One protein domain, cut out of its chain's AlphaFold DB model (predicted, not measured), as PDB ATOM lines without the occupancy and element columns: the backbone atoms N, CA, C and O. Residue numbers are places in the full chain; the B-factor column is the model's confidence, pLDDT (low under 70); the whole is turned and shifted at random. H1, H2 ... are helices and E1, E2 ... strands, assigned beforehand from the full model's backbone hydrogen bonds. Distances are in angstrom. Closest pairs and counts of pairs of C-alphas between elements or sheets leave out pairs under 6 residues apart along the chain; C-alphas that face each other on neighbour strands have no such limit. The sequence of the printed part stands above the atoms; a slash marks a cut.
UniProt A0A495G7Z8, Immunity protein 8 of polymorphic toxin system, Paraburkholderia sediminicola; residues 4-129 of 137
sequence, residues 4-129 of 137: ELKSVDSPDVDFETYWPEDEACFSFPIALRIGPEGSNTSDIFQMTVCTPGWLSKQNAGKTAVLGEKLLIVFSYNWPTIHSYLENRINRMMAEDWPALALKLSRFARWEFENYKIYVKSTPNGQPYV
ATOM      1  N   GLU A   4     -40.126  20.821 -39.643       98.50
ATOM      2  CA  GLU A   4     -39.062  20.580 -38.676       98.50
ATOM      3  C   GLU A   4     -37.768  20.265 -39.432       98.50
ATOM      4  O   GLU A   4     -37.751  19.400 -40.316       98.50
ATOM      5  N   LEU A   5     -36.692  20.983 -39.106       98.50
ATOM      6  CA  LEU A   5     -35.349  20.654 -39.571       98.50
ATOM      7  C   LEU A   5     -34.844  19.427 -38.802       98.50
ATOM      8  O   LEU A   5     -34.604  19.503 -37.602       98.50
ATOM      9  N   LYS A   6     -34.691  18.299 -39.497       98.25
ATOM     10  CA  LYS A   6     -34.286  17.014 -38.908       98.25
ATOM     11  C   LYS A   6     -32.776  16.866 -38.822       98.25
ATOM     12  O   LYS A   6     -32.260  16.344 -37.841       98.25
ATOM     13  N   SER A   7     -32.072  17.302 -39.860       98.06
ATOM     14  CA  SER A   7     -30.613  17.308 -39.888       98.06
ATOM     15  C   SER A   7     -30.090  18.246 -40.966       98.06
ATOM     16  O   SER A   7     -30.804  18.594 -41.915       98.06
ATOM     17  N   VAL A   8     -28.812  18.594 -40.840       98.50
ATOM     18  CA  VAL A   8     -28.041  19.262 -41.884       98.50
ATOM     19  C   VAL A   8     -26.764  18.475 -42.127       98.50
ATOM     20  O   VAL A   8     -26.086  18.105 -41.173       98.50
ATOM     21  N   ASP A   9     -26.439  18.236 -43.389       97.88
ATOM     22  CA  ASP A   9     -25.193  17.601 -43.807       97.88
ATOM     23  C   ASP A   9     -24.539  18.375 -44.961       97.88
ATOM     24  O   ASP A   9     -25.167  19.222 -45.603       97.88
ATOM     25  N   SER A  10     -23.251  18.132 -45.189       98.06
ATOM     26  CA  SER A  10     -22.510  18.659 -46.331       98.06
ATOM     27  C   SER A  10     -21.595  17.571 -46.894       98.06
ATOM     28  O   SER A  10     -20.984  16.839 -46.116       98.06
ATOM     29  N   PRO A  11     -21.463  17.459 -48.227       96.62
ATOM     30  CA  PRO A  11     -20.459  16.590 -48.834       96.62
ATOM     31  C   PRO A  11     -19.028  17.130 -48.693       96.62
ATOM     32  O   PRO A  11     -18.083  16.357 -48.836       96.62
ATOM     33  N   ASP A  12     -18.868  18.431 -48.427       97.50
ATOM     34  CA  ASP A  12     -17.573  19.114 -48.514       97.50
ATOM     35  C   ASP A  12     -16.983  19.430 -47.135       97.50
ATOM     36  O   ASP A  12     -15.779  19.661 -47.020       97.50
ATOM     37  N   VAL A  13     -17.816  19.474 -46.090       97.06
ATOM     38  CA  VAL A  13     -17.398  19.887 -44.748       97.06
ATOM     39  C   VAL A  13     -17.984  18.996 -43.660       97.06
ATOM     40  O   VAL A  13     -19.149  18.609 -43.708       97.06
ATOM     41  N   ASP A  14     -17.176  18.732 -42.639       97.56
ATOM     42  CA  ASP A  14     -17.631  18.204 -41.356       97.56
ATOM     43  C   ASP A  14     -17.808  19.376 -40.389       97.56
ATOM     44  O   ASP A  14     -16.843  20.036 -40.016       97.56
ATOM     45  N   PHE A  15     -19.043  19.663 -39.985       97.06
ATOM     46  CA  PHE A  15     -19.345  20.838 -39.173       97.06
ATOM     47  C   PHE A  15     -18.752  20.817 -37.758       97.06
ATOM     48  O   PHE A  15     -18.717  21.865 -37.114       97.06
ATOM     49  N   GLU A  16     -18.310  19.660 -37.262       95.50
ATOM     50  CA  GLU A  16     -17.653  19.564 -35.956       95.50
ATOM     51  C   GLU A  16     -16.199  20.046 -36.010       95.50
ATOM     52  O   GLU A  16     -15.678  20.564 -35.022       95.50
ATOM     53  N   THR A  17     -15.550  19.889 -37.163       96.94
ATOM     54  CA  THR A  17     -14.104  20.102 -37.319       96.94
ATOM     55  C   THR A  17     -13.745  21.168 -38.351       96.94
ATOM     56  O   THR A  17     -12.613  21.654 -38.367       96.94
ATOM     57  N   TYR A  18     -14.687  21.563 -39.203       97.88
ATOM     58  CA  TYR A  18     -14.452  22.511 -40.278       97.88
ATOM     59  C   TYR A  18     -14.262  23.940 -39.765       97.88
ATOM     60  O   TYR A  18     -15.030  24.463 -38.957       97.88
ATOM     61  N   TRP A  19     -13.267  24.603 -40.344       97.81
ATOM     62  CA  TRP A  19     -13.097  26.046 -40.313       97.81
ATOM     63  C   TRP A  19     -12.634  26.491 -41.705       97.81
ATOM     64  O   TRP A  19     -11.775  25.823 -42.288       97.81
ATOM     65  N   PRO A  20     -13.183  27.572 -42.284       97.75
ATOM     66  CA  PRO A  20     -12.746  28.040 -43.593       97.75
ATOM     67  C   PRO A  20     -11.303  28.560 -43.547       97.75
ATOM     68  O   PRO A  20     -10.910  29.238 -42.601       97.75
ATOM     69  N   GLU A  21     -10.529  28.306 -44.604       97.12
ATOM     70  CA  GLU A  21      -9.168  28.854 -44.744       97.12
ATOM     71  C   GLU A  21      -9.161  30.390 -44.840       97.12
ATOM     72  O   GLU A  21      -8.246  31.046 -44.348       97.12
ATOM     73  N   ASP A  22     -10.200  30.959 -45.459       97.81
ATOM     74  CA  ASP A  22     -10.452  32.398 -45.546       97.81
ATOM     75  C   ASP A  22     -11.881  32.692 -45.069       97.81
ATOM     76  O   ASP A  22     -12.863  32.467 -45.785       97.81
ATOM     77  N   GLU A  23     -12.004  33.217 -43.849       96.88
ATOM     78  CA  GLU A  23     -13.287  33.565 -43.225       96.88
ATOM     79  C   GLU A  23     -14.069  34.645 -43.987       96.88
ATOM     80  O   GLU A  23     -15.294  34.717 -43.868       96.88
ATOM     81  N   ALA A  24     -13.398  35.471 -44.793       97.00
ATOM     82  CA  ALA A  24     -14.052  36.482 -45.614       97.00
ATOM     83  C   ALA A  24     -14.521  35.921 -46.968       97.00
ATOM     84  O   ALA A  24     -15.401  36.511 -47.605       97.00
ATOM     85  N   CYS A  25     -13.992  34.780 -47.420       98.25
ATOM     86  CA  CYS A  25     -14.212  34.246 -48.765       98.25
ATOM     87  C   CYS A  25     -14.348  32.712 -48.795       98.25
ATOM     88  O   CYS A  25     -13.503  32.016 -49.360       98.25
ATOM     89  N   PHE A  26     -15.470  32.182 -48.298       98.50
ATOM     90  CA  PHE A  26     -15.765  30.745 -48.346       98.50
ATOM     91  C   PHE A  26     -17.152  30.422 -48.911       98.50
ATOM     92  O   PHE A  26     -18.064  31.257 -48.924       98.50
ATOM     93  N   SER A  27     -17.309  29.172 -49.344       98.19
ATOM     94  CA  SER A  27     -18.605  28.566 -49.635       98.19
ATOM     95  C   SER A  27     -18.575  27.057 -49.443       98.19
ATOM     96  O   SER A  27     -17.551  26.443 -49.730       98.19
ATOM     97  N   PHE A  28     -19.713  26.465 -49.100       98.19
ATOM     98  CA  PHE A  28     -19.921  25.018 -49.150       98.19
ATOM     99  C   PHE A  28     -21.408  24.696 -49.387       98.19
ATOM    100  O   PHE A  28     -22.288  25.458 -48.965       98.19
ATOM    101  N   PRO A  29     -21.723  23.593 -50.084       98.00
ATOM    102  CA  PRO A  29     -23.088  23.108 -50.218       98.00
ATOM    103  C   PRO A  29     -23.569  22.488 -48.904       98.00
ATOM    104  O   PRO A  29     -22.791  21.881 -48.172       98.00
ATOM    105  N   ILE A  30     -24.864  22.589 -48.632       98.50
ATOM    106  CA  ILE A  30     -25.530  21.869 -47.548       98.50
ATOM    107  C   ILE A  30     -26.784  21.168 -48.065       98.50
ATOM    108  O   ILE A  30     -27.472  21.665 -48.965       98.50
ATOM    109  N   ALA A  31     -27.094  20.026 -47.465       98.19
ATOM    110  CA  ALA A  31     -28.358  19.328 -47.588       98.19
ATOM    111  C   ALA A  31     -29.112  19.426 -46.258       98.19
ATOM    112  O   ALA A  31     -28.601  19.101 -45.190       98.19
ATOM    113  N   LEU A  32     -30.343  19.912 -46.336       98.38
ATOM    114  CA  LEU A  32     -31.280  20.050 -45.237       98.38
ATOM    115  C   LEU A  32     -32.287  18.912 -45.353       98.38
ATOM    116  O   LEU A  32     -32.985  18.811 -46.365       98.38
ATOM    117  N   ARG A  33     -32.401  18.079 -44.322       98.31
ATOM    118  CA  ARG A  33     -33.500  17.114 -44.215       98.31
ATOM    119  C   ARG A  33     -34.636  17.781 -43.474       98.31
ATOM    120  O   ARG A  33     -34.501  18.100 -42.294       98.31
ATOM    121  N   ILE A  34     -35.739  18.025 -44.167       98.44
ATOM    122  CA  ILE A  34     -36.890  18.739 -43.616       98.44
ATOM    123  C   ILE A  34     -38.101  17.827 -43.721       98.44
ATOM    124  O   ILE A  34     -38.324  17.208 -44.759       98.44
ATOM    125  N   GLY A  35     -38.879  17.740 -42.650       97.75
ATOM    126  CA  GLY A  35     -40.083  16.918 -42.591       97.75
ATOM    127  C   GLY A  35     -41.201  17.576 -41.790       97.75
ATOM    128  O   GLY A  35     -40.994  18.646 -41.214       97.75
ATOM    129  N   PRO A  36     -42.392  16.960 -41.730       97.75
ATOM    130  CA  PRO A  36     -43.437  17.378 -40.805       97.75
ATOM    131  C   PRO A  36     -42.979  17.245 -39.345       97.75
ATOM    132  O   PRO A  36     -42.333  16.258 -38.977       97.75
ATOM    133  N   GLU A  37     -43.356  18.214 -38.511       97.94
ATOM    134  CA  GLU A  37     -43.111  18.193 -37.065       97.94
ATOM    135  C   GLU A  37     -43.607  16.882 -36.433       97.94
ATOM    136  O   GLU A  37     -44.737  16.450 -36.675       97.94
ATOM    137  N   GLY A  38     -42.743  16.228 -35.653       95.75
ATOM    138  CA  GLY A  38     -43.041  14.955 -34.987       95.75
ATOM    139  C   GLY A  38     -43.043  13.711 -35.892       95.75
ATOM    140  O   GLY A  38     -43.279  12.612 -35.396       95.75
ATOM    141  N   SER A  39     -42.765  13.845 -37.195       95.25
ATOM    142  CA  SER A  39     -42.608  12.711 -38.121       95.25
ATOM    143  C   SER A  39     -41.145  12.264 -38.256       95.25
ATOM    144  O   SER A  39     -40.228  13.068 -38.104       95.25
ATOM    145  N   ASN A  40     -40.919  11.000 -38.626       93.81
ATOM    146  CA  ASN A  40     -39.601  10.480 -39.032       93.81
ATOM    147  C   ASN A  40     -39.354  10.575 -40.550       93.81
ATOM    148  O   ASN A  40     -38.302  10.169 -41.036       93.81
ATOM    149  N   THR A  41     -40.328  11.070 -41.313       94.56
ATOM    150  CA  THR A  41     -40.202  11.283 -42.759       94.56
ATOM    151  C   THR A  41     -39.592  12.648 -43.045       94.56
ATOM    152  O   THR A  41     -39.948  13.626 -42.387       94.56
ATOM    153  N   SER A  42     -38.756  12.743 -44.071       97.12
ATOM    154  CA  SER A  42     -38.182  14.007 -44.534       97.12
ATOM    155  C   SER A  42     -37.851  13.933 -46.016       97.12
ATOM    156  O   SER A  42     -37.437  12.867 -46.470       97.12
ATOM    157  N   ASP A  43     -37.888  15.078 -46.684       97.56
ATOM    158  CA  ASP A  43     -37.281  15.252 -48.001       97.56
ATOM    159  C   ASP A  43     -35.980  16.053 -47.881       97.56
ATOM    160  O   ASP A  43     -35.718  16.727 -46.873       97.56
ATOM    161  N   ILE A  44     -35.169  15.995 -48.932       97.44
ATOM    162  CA  ILE A  44     -33.901  16.710 -49.038       97.44
ATOM    163  C   ILE A  44     -34.094  18.046 -49.763       97.44
ATOM    164  O   ILE A  44     -34.632  18.121 -50.871       97.44
ATOM    165  N   PHE A  45     -33.567  19.106 -49.149       97.75
ATOM    166  CA  PHE A  45     -33.482  20.450 -49.708       97.75
ATOM    167  C   PHE A  45     -32.029  20.926 -49.718       97.75
ATOM    168  O   PHE A  45     -31.355  20.886 -48.697       97.75
ATOM    169  N   GLN A  46     -31.529  21.404 -50.853       97.38
ATOM    170  CA  GLN A  46     -30.123  21.771 -51.025       97.38
ATOM    171  C   GLN A  46     -29.939  23.278 -51.198       97.38
ATOM    172  O   GLN A  46     -30.678  23.925 -51.941       97.38
ATOM    173  N   MET A  47     -28.922  23.843 -50.557       97.44
ATOM    174  CA  MET A  47     -28.512  25.236 -50.757       97.44
ATOM    175  C   MET A  47     -27.004  25.390 -50.569       97.44
ATOM    176  O   MET A  47     -26.345  24.485 -50.067       97.44
ATOM    177  N   THR A  48     -26.457  26.539 -50.948       97.81
ATOM    178  CA  THR A  48     -25.041  26.867 -50.738       97.81
ATOM    179  C   THR A  48     -24.925  27.927 -49.654       97.81
ATOM    180  O   THR A  48     -25.504  29.006 -49.781       97.81
ATOM    181  N   VAL A  49     -24.143  27.650 -48.612       98.38
ATOM    182  CA  VAL A  49     -23.696  28.672 -47.662       98.38
ATOM    183  C   VAL A  49     -22.507  29.390 -48.279       98.38
ATOM    184  O   VAL A  49     -21.576  28.733 -48.737       98.38
ATOM    185  N   CYS A  50     -22.516  30.719 -48.317       98.06
ATOM    186  CA  CYS A  50     -21.392  31.486 -48.847       98.06
ATOM    187  C   CYS A  50     -21.240  32.856 -48.190       98.06
ATOM    188  O   CYS A  50     -22.193  33.410 -47.645       98.06
ATOM    189  N   THR A  51     -20.043  33.433 -48.276       98.31
ATOM    190  CA  THR A  51     -19.824  34.832 -47.892       98.31
ATOM    191  C   THR A  51     -20.048  35.791 -49.063       98.31
ATOM    192  O   THR A  51     -19.899  35.405 -50.230       98.31
ATOM    193  N   PRO A  52     -20.323  37.083 -48.793       97.38
ATOM    194  CA  PRO A  52     -20.299  38.120 -49.824       97.38
ATOM    195  C   PRO A  52     -18.972  38.183 -50.594       97.38
ATOM    196  O   PRO A  52     -18.977  38.465 -51.794       97.38
ATOM    197  N   GLY A  53     -17.845  37.891 -49.930       97.75
ATOM    198  CA  GLY A  53     -16.524  37.831 -50.559       97.75
ATOM    199  C   GLY A  53     -16.439  36.715 -51.599       97.75
ATOM    200  O   GLY A  53     -16.053  36.972 -52.742       97.75
ATOM    201  N   TRP A  54     -16.907  35.510 -51.257       97.62
ATOM    202  CA  TRP A  54     -16.989  34.408 -52.214       97.62
ATOM    203  C   TRP A  54     -17.930  34.733 -53.376       97.62
ATOM    204  O   TRP A  54     -17.567  34.537 -54.536       97.62
ATOM    205  N   LEU A  55     -19.109  35.293 -53.089       95.56
ATOM    206  CA  LEU A  55     -20.089  35.636 -54.122       95.56
ATOM    207  C   LEU A  55     -19.533  36.670 -55.111       95.56
ATOM    208  O   LEU A  55     -19.731  36.533 -56.320       95.56
ATOM    209  N   SER A  56     -18.813  37.672 -54.603       95.25
ATOM    210  CA  SER A  56     -18.132  38.687 -55.413       95.25
ATOM    211  C   SER A  56     -17.031  38.068 -56.271       95.25
ATOM    212  O   SER A  56     -16.984  38.306 -57.476       95.25
ATOM    213  N   LYS A  57     -16.184  37.218 -55.678       96.38
ATOM    214  CA  LYS A  57     -15.092  36.525 -56.376       96.38
ATOM    215  C   LYS A  57     -15.614  35.621 -57.494       96.38
ATOM    216  O   LYS A  57     -15.118  35.692 -58.615       96.38
ATOM    217  N   GLN A  58     -16.649  34.828 -57.221       95.31
ATOM    218  CA  GLN A  58     -17.239  33.884 -58.175       95.31
ATOM    219  C   GLN A  58     -17.930  34.575 -59.363       95.31
ATOM    220  O   GLN A  58     -18.131  33.973 -60.420       95.31
ATOM    221  N   ASN A  59     -18.309  35.844 -59.200       94.69
ATOM    222  CA  ASN A  59     -19.035  36.621 -60.202       94.69
ATOM    223  C   ASN A  59     -18.268  37.861 -60.668       94.69
ATOM    224  O   ASN A  59     -18.873  38.779 -61.223       94.69
ATOM    225  N   ALA A  60     -16.947  37.879 -60.481       95.69
ATOM    226  CA  ALA A  60     -16.096  38.971 -60.924       95.69
ATOM    227  C   ALA A  60     -16.324  39.278 -62.416       95.69
ATOM    228  O   ALA A  60     -16.354  38.381 -63.259       95.69
ATOM    229  N   GLY A  61     -16.524  40.559 -62.735       95.56
ATOM    230  CA  GLY A  61     -16.795  41.025 -64.099       95.56
ATOM    231  C   GLY A  61     -18.243  40.863 -64.582       95.56
ATOM    232  O   GLY A  61     -18.555  41.321 -65.680       95.56
ATOM    233  N   LYS A  62     -19.150  40.264 -63.796       94.88
ATOM    234  CA  LYS A  62     -20.588  40.221 -64.111       94.88
ATOM    235  C   LYS A  62     -21.308  41.436 -63.525       94.88
ATOM    236  O   LYS A  62     -21.022  41.849 -62.407       94.88
ATOM    237  N   THR A  63     -22.306  41.953 -64.242       94.88
ATOM    238  CA  THR A  63     -23.172  43.043 -63.747       94.88
ATOM    239  C   THR A  63     -24.200  42.551 -62.728       94.88
ATOM    240  O   THR A  63     -24.505  43.247 -61.766       94.88
ATOM    241  N   ALA A  64     -24.759  41.359 -62.951       92.88
ATOM    242  CA  ALA A  64     -25.768  40.762 -62.085       92.88
ATOM    243  C   ALA A  64     -25.798  39.237 -62.245       92.88
ATOM    244  O   ALA A  64     -25.443  38.703 -63.299       92.88
ATOM    245  N   VAL A  65     -26.272  38.553 -61.203       90.75
ATOM    246  CA  VAL A  65     -26.613  37.127 -61.216       90.75
ATOM    247  C   VAL A  65     -27.906  36.894 -60.448       90.75
ATOM    248  O   VAL A  65     -28.213  37.619 -59.503       90.75
ATOM    249  N   LEU A  66     -28.660  35.868 -60.839       87.38
ATOM    250  CA  LEU A  66     -29.772  35.378 -60.035       87.38
ATOM    251  C   LEU A  66     -29.199  34.565 -58.868       87.38
ATOM    252  O   LEU A  66     -28.563  33.533 -59.072       87.38
ATOM    253  N   GLY A  67     -29.387  35.064 -57.646       82.81
ATOM    254  CA  GLY A  67     -28.964  34.391 -56.420       82.81
ATOM    255  C   GLY A  67     -29.918  33.256 -56.067       82.81
ATOM    256  O   GLY A  67     -30.793  33.424 -55.223       82.81
ATOM    257  N   GLU A  68     -29.785  32.114 -56.735       83.94
ATOM    258  CA  GLU A  68     -30.615  30.950 -56.438       83.94
ATOM    259  C   GLU A  68     -30.023  30.107 -55.308       83.94
ATOM    260  O   GLU A  68     -28.866  29.699 -55.371       83.94
ATOM    261  N   LYS A  69     -30.857  29.773 -54.317       92.75
ATOM    262  CA  LYS A  69     -30.558  28.779 -53.271       92.75
ATOM    263  C   LYS A  69     -29.260  29.080 -52.504       92.75
ATOM    264  O   LYS A  69     -28.468  28.181 -52.228       92.75
ATOM    265  N   LEU A  70     -29.044  30.356 -52.180       95.69
ATOM    266  CA  LEU A  70     -27.888  30.833 -51.422       95.69
ATOM    267  C   LEU A  70     -28.297  31.257 -50.009       95.69
ATOM    268  O   LEU A  70     -29.215  32.063 -49.843       95.69
ATOM    269  N   LEU A  71     -27.560  30.785 -49.007       97.31
ATOM    270  CA  LEU A  71     -27.526  31.374 -47.674       97.31
ATOM    271  C   LEU A  71     -26.258  32.219 -47.544       97.31
ATOM    272  O   LEU A  71     -25.161  31.692 -47.373       97.31
ATOM    273  N   ILE A  72     -26.420  33.537 -47.623       97.19
ATOM    274  CA  ILE A  72     -25.302  34.473 -47.492       97.19
ATOM    275  C   ILE A  72     -25.045  34.742 -46.005       97.19
ATOM    276  O   ILE A  72     -25.930  35.229 -45.301       97.19
ATOM    277  N   VAL A  73     -23.832  34.446 -45.540       98.19
ATOM    278  CA  VAL A  73     -23.379  34.645 -44.155       98.19
ATOM    279  C   VAL A  73     -22.220  35.639 -44.112       98.19
ATOM    280  O   VAL A  73     -21.420  35.713 -45.039       98.19
ATOM    281  N   PHE A  74     -22.123  36.427 -43.043       97.62
ATOM    282  CA  PHE A  74     -21.099  37.478 -42.920       97.62
ATOM    283  C   PHE A  74     -19.873  37.051 -42.105       97.62
ATOM    284  O   PHE A  74     -18.875  37.763 -42.081       97.62
ATOM    285  N   SER A  75     -19.949  35.893 -41.456       96.50
ATOM    286  CA  SER A  75     -18.852  35.234 -40.754       96.50
ATOM    287  C   SER A  75     -19.165  33.745 -40.625       96.50
ATOM    288  O   SER A  75     -20.332  33.337 -40.688       96.50
ATOM    289  N   TYR A  76     -18.132  32.922 -40.452       98.06
ATOM    290  CA  TYR A  76     -18.332  31.516 -40.136       98.06
ATOM    291  C   TYR A  76     -18.575  31.340 -38.637       98.06
ATOM    292  O   TYR A  76     -17.745  31.676 -37.798       98.06
ATOM    293  N   ASN A  77     -19.743  30.805 -38.302       97.62
ATOM    294  CA  ASN A  77     -20.054  30.290 -36.977       97.62
ATOM    295  C   ASN A  77     -21.150  29.243 -37.155       97.62
ATOM    296  O   ASN A  77     -22.330  29.588 -37.257       97.62
ATOM    297  N   TRP A  78     -20.761  27.970 -37.255       98.00
ATOM    298  CA  TRP A  78     -21.722  26.911 -37.555       98.00
ATOM    299  C   TRP A  78     -22.905  26.848 -36.577       98.00
ATOM    300  O   TRP A  78     -24.037  26.842 -37.061       98.00
ATOM    301  N   PRO A  79     -22.717  26.909 -35.242       98.12
ATOM    302  CA  PRO A  79     -23.844  26.929 -34.307       98.12
ATOM    303  C   PRO A  79     -24.858  28.049 -34.590       98.12
ATOM    304  O   PRO A  79     -26.069  27.828 -34.540       98.12
ATOM    305  N   THR A  80     -24.381  29.243 -34.950       98.19
ATOM    306  CA  THR A  80     -25.241  30.388 -35.292       98.19
ATOM    307  C   THR A  80     -25.959  30.179 -36.625       98.19
ATOM    308  O   THR A  80     -27.157  30.444 -36.725       98.19
ATOM    309  N   ILE A  81     -25.255  29.674 -37.643       98.50
ATOM    310  CA  ILE A  81     -25.823  29.367 -38.966       98.50
ATOM    311  C   ILE A  81     -26.904  28.284 -38.843       98.50
ATOM    312  O   ILE A  81     -28.010  28.451 -39.361       98.50
ATOM    313  N   HIS A  82     -26.615  27.212 -38.104       98.56
ATOM    314  CA  HIS A  82     -27.551  26.126 -37.831       98.56
ATOM    315  C   HIS A  82     -28.790  26.631 -37.084       98.56
ATOM    316  O   HIS A  82     -29.913  26.395 -37.524       98.56
ATOM    317  N   SER A  83     -28.606  27.400 -36.005       98.44
ATOM    318  CA  SER A  83     -29.727  27.973 -35.252       98.44
ATOM    319  C   SER A  83     -30.585  28.904 -36.114       98.44
ATOM    320  O   SER A  83     -31.810  28.903 -35.995       98.44
ATOM    321  N   TYR A  84     -29.983  29.681 -37.017       98.31
ATOM    322  CA  TYR A  84     -30.732  30.500 -37.969       98.31
ATOM    323  C   TYR A  84     -31.605  29.646 -38.905       98.31
ATOM    324  O   TYR A  84     -32.793  29.946 -39.069       98.31
ATOM    325  N   LEU A  85     -31.038  28.584 -39.491       98.19
ATOM    326  CA  LEU A  85     -31.748  27.646 -40.367       98.19
ATOM    327  C   LEU A  85     -32.916  26.977 -39.636       98.19
ATOM    328  O   LEU A  85     -34.053  27.055 -40.105       98.19
ATOM    329  N   GLU A  86     -32.652  26.393 -38.470       98.25
ATOM    330  CA  GLU A  86     -33.644  25.722 -37.628       98.25
ATOM    331  C   GLU A  86     -34.803  26.663 -37.280       98.25
ATOM    332  O   GLU A  86     -35.965  26.378 -37.569       98.25
ATOM    333  N   ASN A  87     -34.488  27.850 -36.759       97.94
ATOM    334  CA  ASN A  87     -35.480  28.864 -36.424       97.94
ATOM    335  C   ASN A  87     -36.322  29.278 -37.635       97.94
ATOM    336  O   ASN A  87     -37.531  29.502 -37.521       97.94
ATOM    337  N   ARG A  88     -35.696  29.438 -38.805       96.88
ATOM    338  CA  ARG A  88     -36.392  29.845 -40.026       96.88
ATOM    339  C   ARG A  88     -37.344  28.758 -40.515       96.88
ATOM    340  O   ARG A  88     -38.483  29.095 -40.847       96.88
ATOM    341  N   ILE A  89     -36.883  27.511 -40.547       97.69
ATOM    342  CA  ILE A  89     -37.612  26.349 -41.066       97.69
ATOM    343  C   ILE A  89     -38.751  25.969 -40.121       97.69
ATOM    344  O   ILE A  89     -39.892  25.889 -40.567       97.69
ATOM    345  N   ASN A  90     -38.500  25.868 -38.813       97.31
ATOM    346  CA  ASN A  90     -39.491  25.386 -37.840       97.31
ATOM    347  C   ASN A  90     -40.706  26.326 -37.681       97.31
ATOM    348  O   ASN A  90     -41.773  25.944 -37.196       97.31
ATOM    349  N   ARG A  91     -40.598  27.580 -38.135       96.75
ATOM    350  CA  ARG A  91     -41.727  28.527 -38.178       96.75
ATOM    351  C   ARG A  91     -42.627  28.364 -39.405       96.75
ATOM    352  O   ARG A  91     -43.676  29.004 -39.464       96.75
ATOM    353  N   MET A  92     -42.239  27.562 -40.391       97.19
ATOM    354  CA  MET A  92     -43.001  27.408 -41.626       97.19
ATOM    355  C   MET A  92     -44.171  26.445 -41.453       97.19
ATOM    356  O   MET A  92     -44.057  25.392 -40.830       97.19
ATOM    357  N   MET A  93     -45.311  26.828 -42.027       97.81
ATOM    358  CA  MET A  93     -46.552  26.064 -41.974       97.81
ATOM    359  C   MET A  93     -47.279  26.118 -43.320       97.81
ATOM    360  O   MET A  93     -47.208  27.112 -44.055       97.81
ATOM    361  N   ALA A  94     -48.014  25.057 -43.627       97.56
ATOM    362  CA  ALA A  94     -48.974  24.983 -44.727       97.56
ATOM    363  C   ALA A  94     -50.065  23.956 -44.397       97.56
ATOM    364  O   ALA A  94     -49.977  23.284 -43.367       97.56
ATOM    365  N   GLU A  95     -51.090  23.846 -45.235       97.00
ATOM    366  CA  GLU A  95     -52.149  22.846 -45.108       97.00
ATOM    367  C   GLU A  95     -51.584  21.416 -45.088       97.00
ATOM    368  O   GLU A  95     -51.856  20.666 -44.145       97.00
ATOM    369  N   ASP A  96     -50.692  21.093 -46.023       96.25
ATOM    370  CA  ASP A  96     -50.123  19.764 -46.234       96.25
ATOM    371  C   ASP A  96     -48.614  19.804 -46.563       96.25
ATOM    372  O   ASP A  96     -47.970  20.860 -46.505       96.25
ATOM    373  N   TRP A  97     -48.029  18.631 -46.839       95.12
ATOM    374  CA  TRP A  97     -46.602  18.513 -47.149       95.12
ATOM    375  C   TRP A  97     -46.251  19.109 -48.515       95.12
ATOM    376  O   TRP A  97     -45.327  19.917 -48.549       95.12
ATOM    377  N   PRO A  98     -46.969  18.814 -49.618       94.25
ATOM    378  CA  PRO A  98     -46.696  19.441 -50.911       94.25
ATOM    379  C   PRO A  98     -46.690  20.976 -50.864       94.25
ATOM    380  O   PRO A  98     -45.744  21.599 -51.350       94.25
ATOM    381  N   ALA A  99     -47.681  21.606 -50.230       95.94
ATOM    382  CA  ALA A  99     -47.739  23.060 -50.099       95.94
ATOM    383  C   ALA A  99     -46.585  23.604 -49.244       95.94
ATOM    384  O   ALA A  99     -46.033  24.672 -49.533       95.94
ATOM    385  N   LEU A 100     -46.185  22.881 -48.195       96.62
ATOM    386  CA  LEU A 100     -45.040  23.244 -47.365       96.62
ATOM    387  C   LEU A 100     -43.716  23.092 -48.124       96.62
ATOM    388  O   LEU A 100     -42.917  24.027 -48.120       96.62
ATOM    389  N   ALA A 101     -43.513  21.976 -48.823       95.25
ATOM    390  CA  ALA A 101     -42.350  21.701 -49.659       95.25
ATOM    391  C   ALA A 101     -42.188  22.765 -50.748       95.25
ATOM    392  O   ALA A 101     -41.112  23.334 -50.881       95.25
ATOM    393  N   LEU A 102     -43.267  23.162 -51.432       94.25
ATOM    394  CA  LEU A 102     -43.235  24.268 -52.394       94.25
ATOM    395  C   LEU A 102     -42.828  25.605 -51.758       94.25
ATOM    396  O   LEU A 102     -42.099  26.386 -52.372       94.25
ATOM    397  N   LYS A 103     -43.257  25.891 -50.519       95.12
ATOM    398  CA  LYS A 103     -42.788  27.082 -49.786       95.12
ATOM    399  C   LYS A 103     -41.298  26.984 -49.452       95.12
ATOM    400  O   LYS A 103     -40.614  28.003 -49.547       95.12
ATOM    401  N   LEU A 104     -40.815  25.803 -49.064       95.56
ATOM    402  CA  LEU A 104     -39.399  25.528 -48.790       95.56
ATOM    403  C   LEU A 104     -38.543  25.683 -50.063       95.56
ATOM    404  O   LEU A 104     -37.481  26.309 -50.027       95.56
ATOM    405  N   SER A 105     -39.060  25.242 -51.215       93.88
ATOM    406  CA  SER A 105     -38.384  25.315 -52.517       93.88
ATOM    407  C   SER A 105     -38.036  26.738 -52.967       93.88
ATOM    408  O   SER A 105     -37.181  26.949 -53.822       93.88
ATOM    409  N   ARG A 106     -38.663  27.759 -52.370       90.56
ATOM    410  CA  ARG A 106     -38.374  29.171 -52.675       90.56
ATOM    411  C   ARG A 106     -36.985  29.620 -52.223       90.56
ATOM    412  O   ARG A 106     -36.541  30.681 -52.650       90.56
ATOM    413  N   PHE A 107     -36.332  28.874 -51.336       90.06
ATOM    414  CA  PHE A 107     -35.006  29.220 -50.818       90.06
ATOM    415  C   PHE A 107     -33.989  28.078 -50.891       90.06
ATOM    416  O   PHE A 107     -32.800  28.336 -50.732       90.06
ATOM    417  N   ALA A 108     -34.420  26.844 -51.138       94.50
ATOM    418  CA  ALA A 108     -33.552  25.682 -51.279       94.50
ATOM    419  C   ALA A 108     -34.063  24.779 -52.404       94.50
ATOM    420  O   ALA A 108     -35.258  24.725 -52.655       94.50
ATOM    421  N   ARG A 109     -33.177  24.058 -53.084       94.81
ATOM    422  CA  ARG A 109     -33.540  23.133 -54.159       94.81
ATOM    423  C   ARG A 109     -34.109  21.860 -53.563       94.81
ATOM    424  O   ARG A 109     -33.375  21.127 -52.910       94.81
ATOM    425  N   TRP A 110     -35.377  21.583 -53.818       95.00
ATOM    426  CA  TRP A 110     -36.012  20.336 -53.399       95.00
ATOM    427  C   TRP A 110     -35.573  19.174 -54.298       95.00
ATOM    428  O   TRP A 110     -35.419  19.356 -55.504       95.00
ATOM    429  N   GLU A 111     -35.385  17.973 -53.754       87.69
ATOM    430  CA  GLU A 111     -34.964  16.800 -54.542       87.69
ATOM    431  C   GLU A 111     -35.970  16.392 -55.633       87.69
ATOM    432  O   GLU A 111     -35.585  15.826 -56.656       87.69
ATOM    433  N   PHE A 112     -37.247  16.746 -55.456       83.38
ATOM    434  CA  PHE A 112     -38.307  16.532 -56.444       83.38
ATOM    435  C   PHE A 112     -38.545  17.748 -57.354       83.38
ATOM    436  O   PHE A 112     -39.433  17.715 -58.212       83.38
ATOM    437  N   GLU A 113     -37.753  18.821 -57.220       74.38
ATOM    438  CA  GLU A 113     -37.778  19.964 -58.134       74.38
ATOM    439  C   GLU A 113     -37.366  19.459 -59.529       74.38
ATOM    440  O   GLU A 113     -36.195  19.184 -59.788       74.38
ATOM    441  N   ASN A 114     -38.347  19.319 -60.429       65.56
ATOM    442  CA  ASN A 114     -38.251  18.736 -61.780       65.56
ATOM    443  C   ASN A 114     -38.398  17.209 -61.900       65.56
ATOM    444  O   ASN A 114     -38.065  16.659 -62.955       65.56
ATOM    445  N   TYR A 115     -38.939  16.514 -60.895       71.00
ATOM    446  CA  TYR A 115     -39.295  15.103 -61.064       71.00
ATOM    447  C   TYR A 115     -40.341  14.949 -62.182       71.00
ATOM    448  O   TYR A 115     -41.500  15.343 -62.045       71.00
ATOM    449  N   LYS A 116     -39.924  14.388 -63.322       59.16
ATOM    450  CA  LYS A 116     -40.821  14.030 -64.424       59.16
ATOM    451  C   LYS A 116     -41.303  12.604 -64.210       59.16
ATOM    452  O   LYS A 116     -40.503  11.673 -64.172       59.16
ATOM    453  N   ILE A 117     -42.617  12.430 -64.125       61.25
ATOM    454  CA  ILE A 117     -43.222  11.101 -64.112       61.25
ATOM    455  C   ILE A 117     -42.951  10.458 -65.475       61.25
ATOM    456  O   ILE A 117     -43.460  10.904 -66.503       61.25
ATOM    457  N   TYR A 118     -42.139   9.403 -65.486       49.75
ATOM    458  CA  TYR A 118     -41.982   8.556 -66.660       49.75
ATOM    459  C   TYR A 118     -43.233   7.691 -66.812       49.75
ATOM    460  O   TYR A 118     -43.402   6.692 -66.113       49.75
ATOM    461  N   VAL A 119     -44.111   8.066 -67.742       54.78
ATOM    462  CA  VAL A 119     -45.227   7.212 -68.155       54.78
ATOM    463  C   VAL A 119     -44.684   6.180 -69.138       54.78
ATOM    464  O   VAL A 119     -44.354   6.514 -70.277       54.78
ATOM    465  N   LYS A 120     -44.568   4.917 -68.715       49.69
ATOM    466  CA  LYS A 120     -44.357   3.813 -69.659       49.69
ATOM    467  C   LYS A 120     -45.690   3.511 -70.343       49.69
ATOM    468  O   LYS A 120     -46.676   3.208 -69.677       49.69
ATOM    469  N   SER A 121     -45.725   3.564 -71.668       50.91
ATOM    470  CA  SER A 121     -46.820   2.993 -72.450       50.91
ATOM    471  C   SER A 121     -46.724   1.464 -72.396       50.91
ATOM    472  O   SER A 121     -45.673   0.883 -72.672       50.91
ATOM    473  N   THR A 122     -47.807   0.784 -72.006       49.09
ATOM    474  CA  THR A 122     -47.924  -0.663 -72.259       49.09
ATOM    475  C   THR A 122     -47.998  -0.913 -73.771       49.09
ATOM    476  O   THR A 122     -48.434  -0.026 -74.509       49.09
ATOM    477  N   PRO A 123     -47.693  -2.138 -74.247       50.66
ATOM    478  CA  PRO A 123     -47.986  -2.559 -75.623       50.66
ATOM    479  C   PRO A 123     -49.452  -2.340 -76.049       50.66
ATOM    480  O   PRO A 123     -49.733  -2.241 -77.237       50.66
ATOM    481  N   ASN A 124     -50.372  -2.209 -75.084       55.88
ATOM    482  CA  ASN A 124     -51.807  -2.014 -75.301       55.88
ATOM    483  C   ASN A 124     -52.252  -0.539 -75.209       55.88
ATOM    484  O   ASN A 124     -53.447  -0.260 -75.162       55.88
ATOM    485  N   GLY A 125     -51.317   0.417 -75.144       53.03
ATOM    486  CA  GLY A 125     -51.624   1.852 -75.173       53.03
ATOM    487  C   GLY A 125     -52.244   2.425 -73.893       53.03
ATOM    488  O   GLY A 125     -52.602   3.600 -73.879       53.03
ATOM    489  N   GLN A 126     -52.349   1.653 -72.806       41.91
ATOM    490  CA  GLN A 126     -52.804   2.182 -71.519       41.91
ATOM    491  C   GLN A 126     -51.617   2.737 -70.713       41.91
ATOM    492  O   GLN A 126     -50.650   1.995 -70.480       41.91
ATOM    493  N   PRO A 127     -51.659   4.018 -70.295       48.19
ATOM    494  CA  PRO A 127     -50.664   4.583 -69.397       48.19
ATOM    495  C   PRO A 127     -50.849   3.995 -67.995       48.19
ATOM    496  O   PRO A 127     -51.950   3.998 -67.451       48.19
ATOM    497  N   TYR A 128     -49.764   3.504 -67.400       53.53
ATOM    498  CA  TYR A 128     -49.719   3.114 -65.992       53.53
ATOM    499  C   TYR A 128     -48.567   3.847 -65.312       53.53
ATOM    500  O   TYR A 128     -47.477   3.993 -65.871       53.53
ATOM    501  N   VAL A 129     -48.832   4.343 -64.107       52.00
ATOM    502  CA  VAL A 129     -47.841   5.002 -63.254       52.00
ATOM    503  C   VAL A 129     -47.312   3.940 -62.295       52.00
ATOM    504  O   VAL A 129     -48.095   3.323 -61.575       52.00
TER     505      VAL A 129
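AT A GLANCE: This is residues 4 to 129 of the 137 residues of the protein "Immunity protein 8 of polymorphic toxin system" of Paraburkholderia sediminicola (UniProt A0A495G7Z8). A small, strongly twisted sheet of four strands has helices H2 and H3 on one face, H3 over E2 and H2 alongside the edge strand E1, while H1 grazes the sheet with its residues 52 to 55; residues 111 to 129 run away from this body as a long tail that folds back near its tip, where residues 120 to 121 pair with residues 127 to 128. The printed part has 126 residues, with E1, E2, E3, H1, E4, H2 and H3 along it, under half of the residues in named elements, class mixed. The sheet's order is E1, E2, E3, E4, mixed. The whole is loose, with a radius of gyration of the C-alphas of 18.2 A and spans of 61 by 41 by 26 A.

HOW THE PARTS SIT: Start with E1, residues 4 to 9, E2, residues 27 to 36, and E3, residues 43 to 50: a meander of two hairpins, each strand the antiparallel neighbour of the one before. Look for N 6 and O 33, 2.8 A apart, and N 30 and O 47, 2.8 A, within hydrogen-bond range. E3, H1, residues 52 to 58, and E4, residues 70 to 72, form a strand-helix-strand unit, parallel neighbour strands with a helix between, its crossover right-handed; N 71 and O 48 are 2.8 A apart. H1 only grazes the sheet, with residues 52 to 55. H2, residues 78 to 90, and H3, residues 97 to 104, on the same face, make two layers with the sheet. H2 comes closest to E1 at the C-alphas of Glu 4 and Asn 90, 4.9 A. H3 is over E2, at a height over the sheet of 9.1 A. In H1, H2 and H3 every O i to N i+4 pair is within hydrogen-bond range.

IN THESE COORDINATES: Find C-alpha 4 at (-39.062, 20.580, -38.676), where E1 begins. E2 measures 28.6 A, E3 22.7 A and H2 17.8 A; H3 ends at C-alpha 104, (-39.399, 25.528, -48.790).

THE WHOLE: The C-alphas of Ala 24 and Asn 124 are farthest apart, 61.6 A. The printed part has no cut; the links E1 to E2 and H1 to E4 are long. Residues 114 and 116 to 129 have pLDDT under 70.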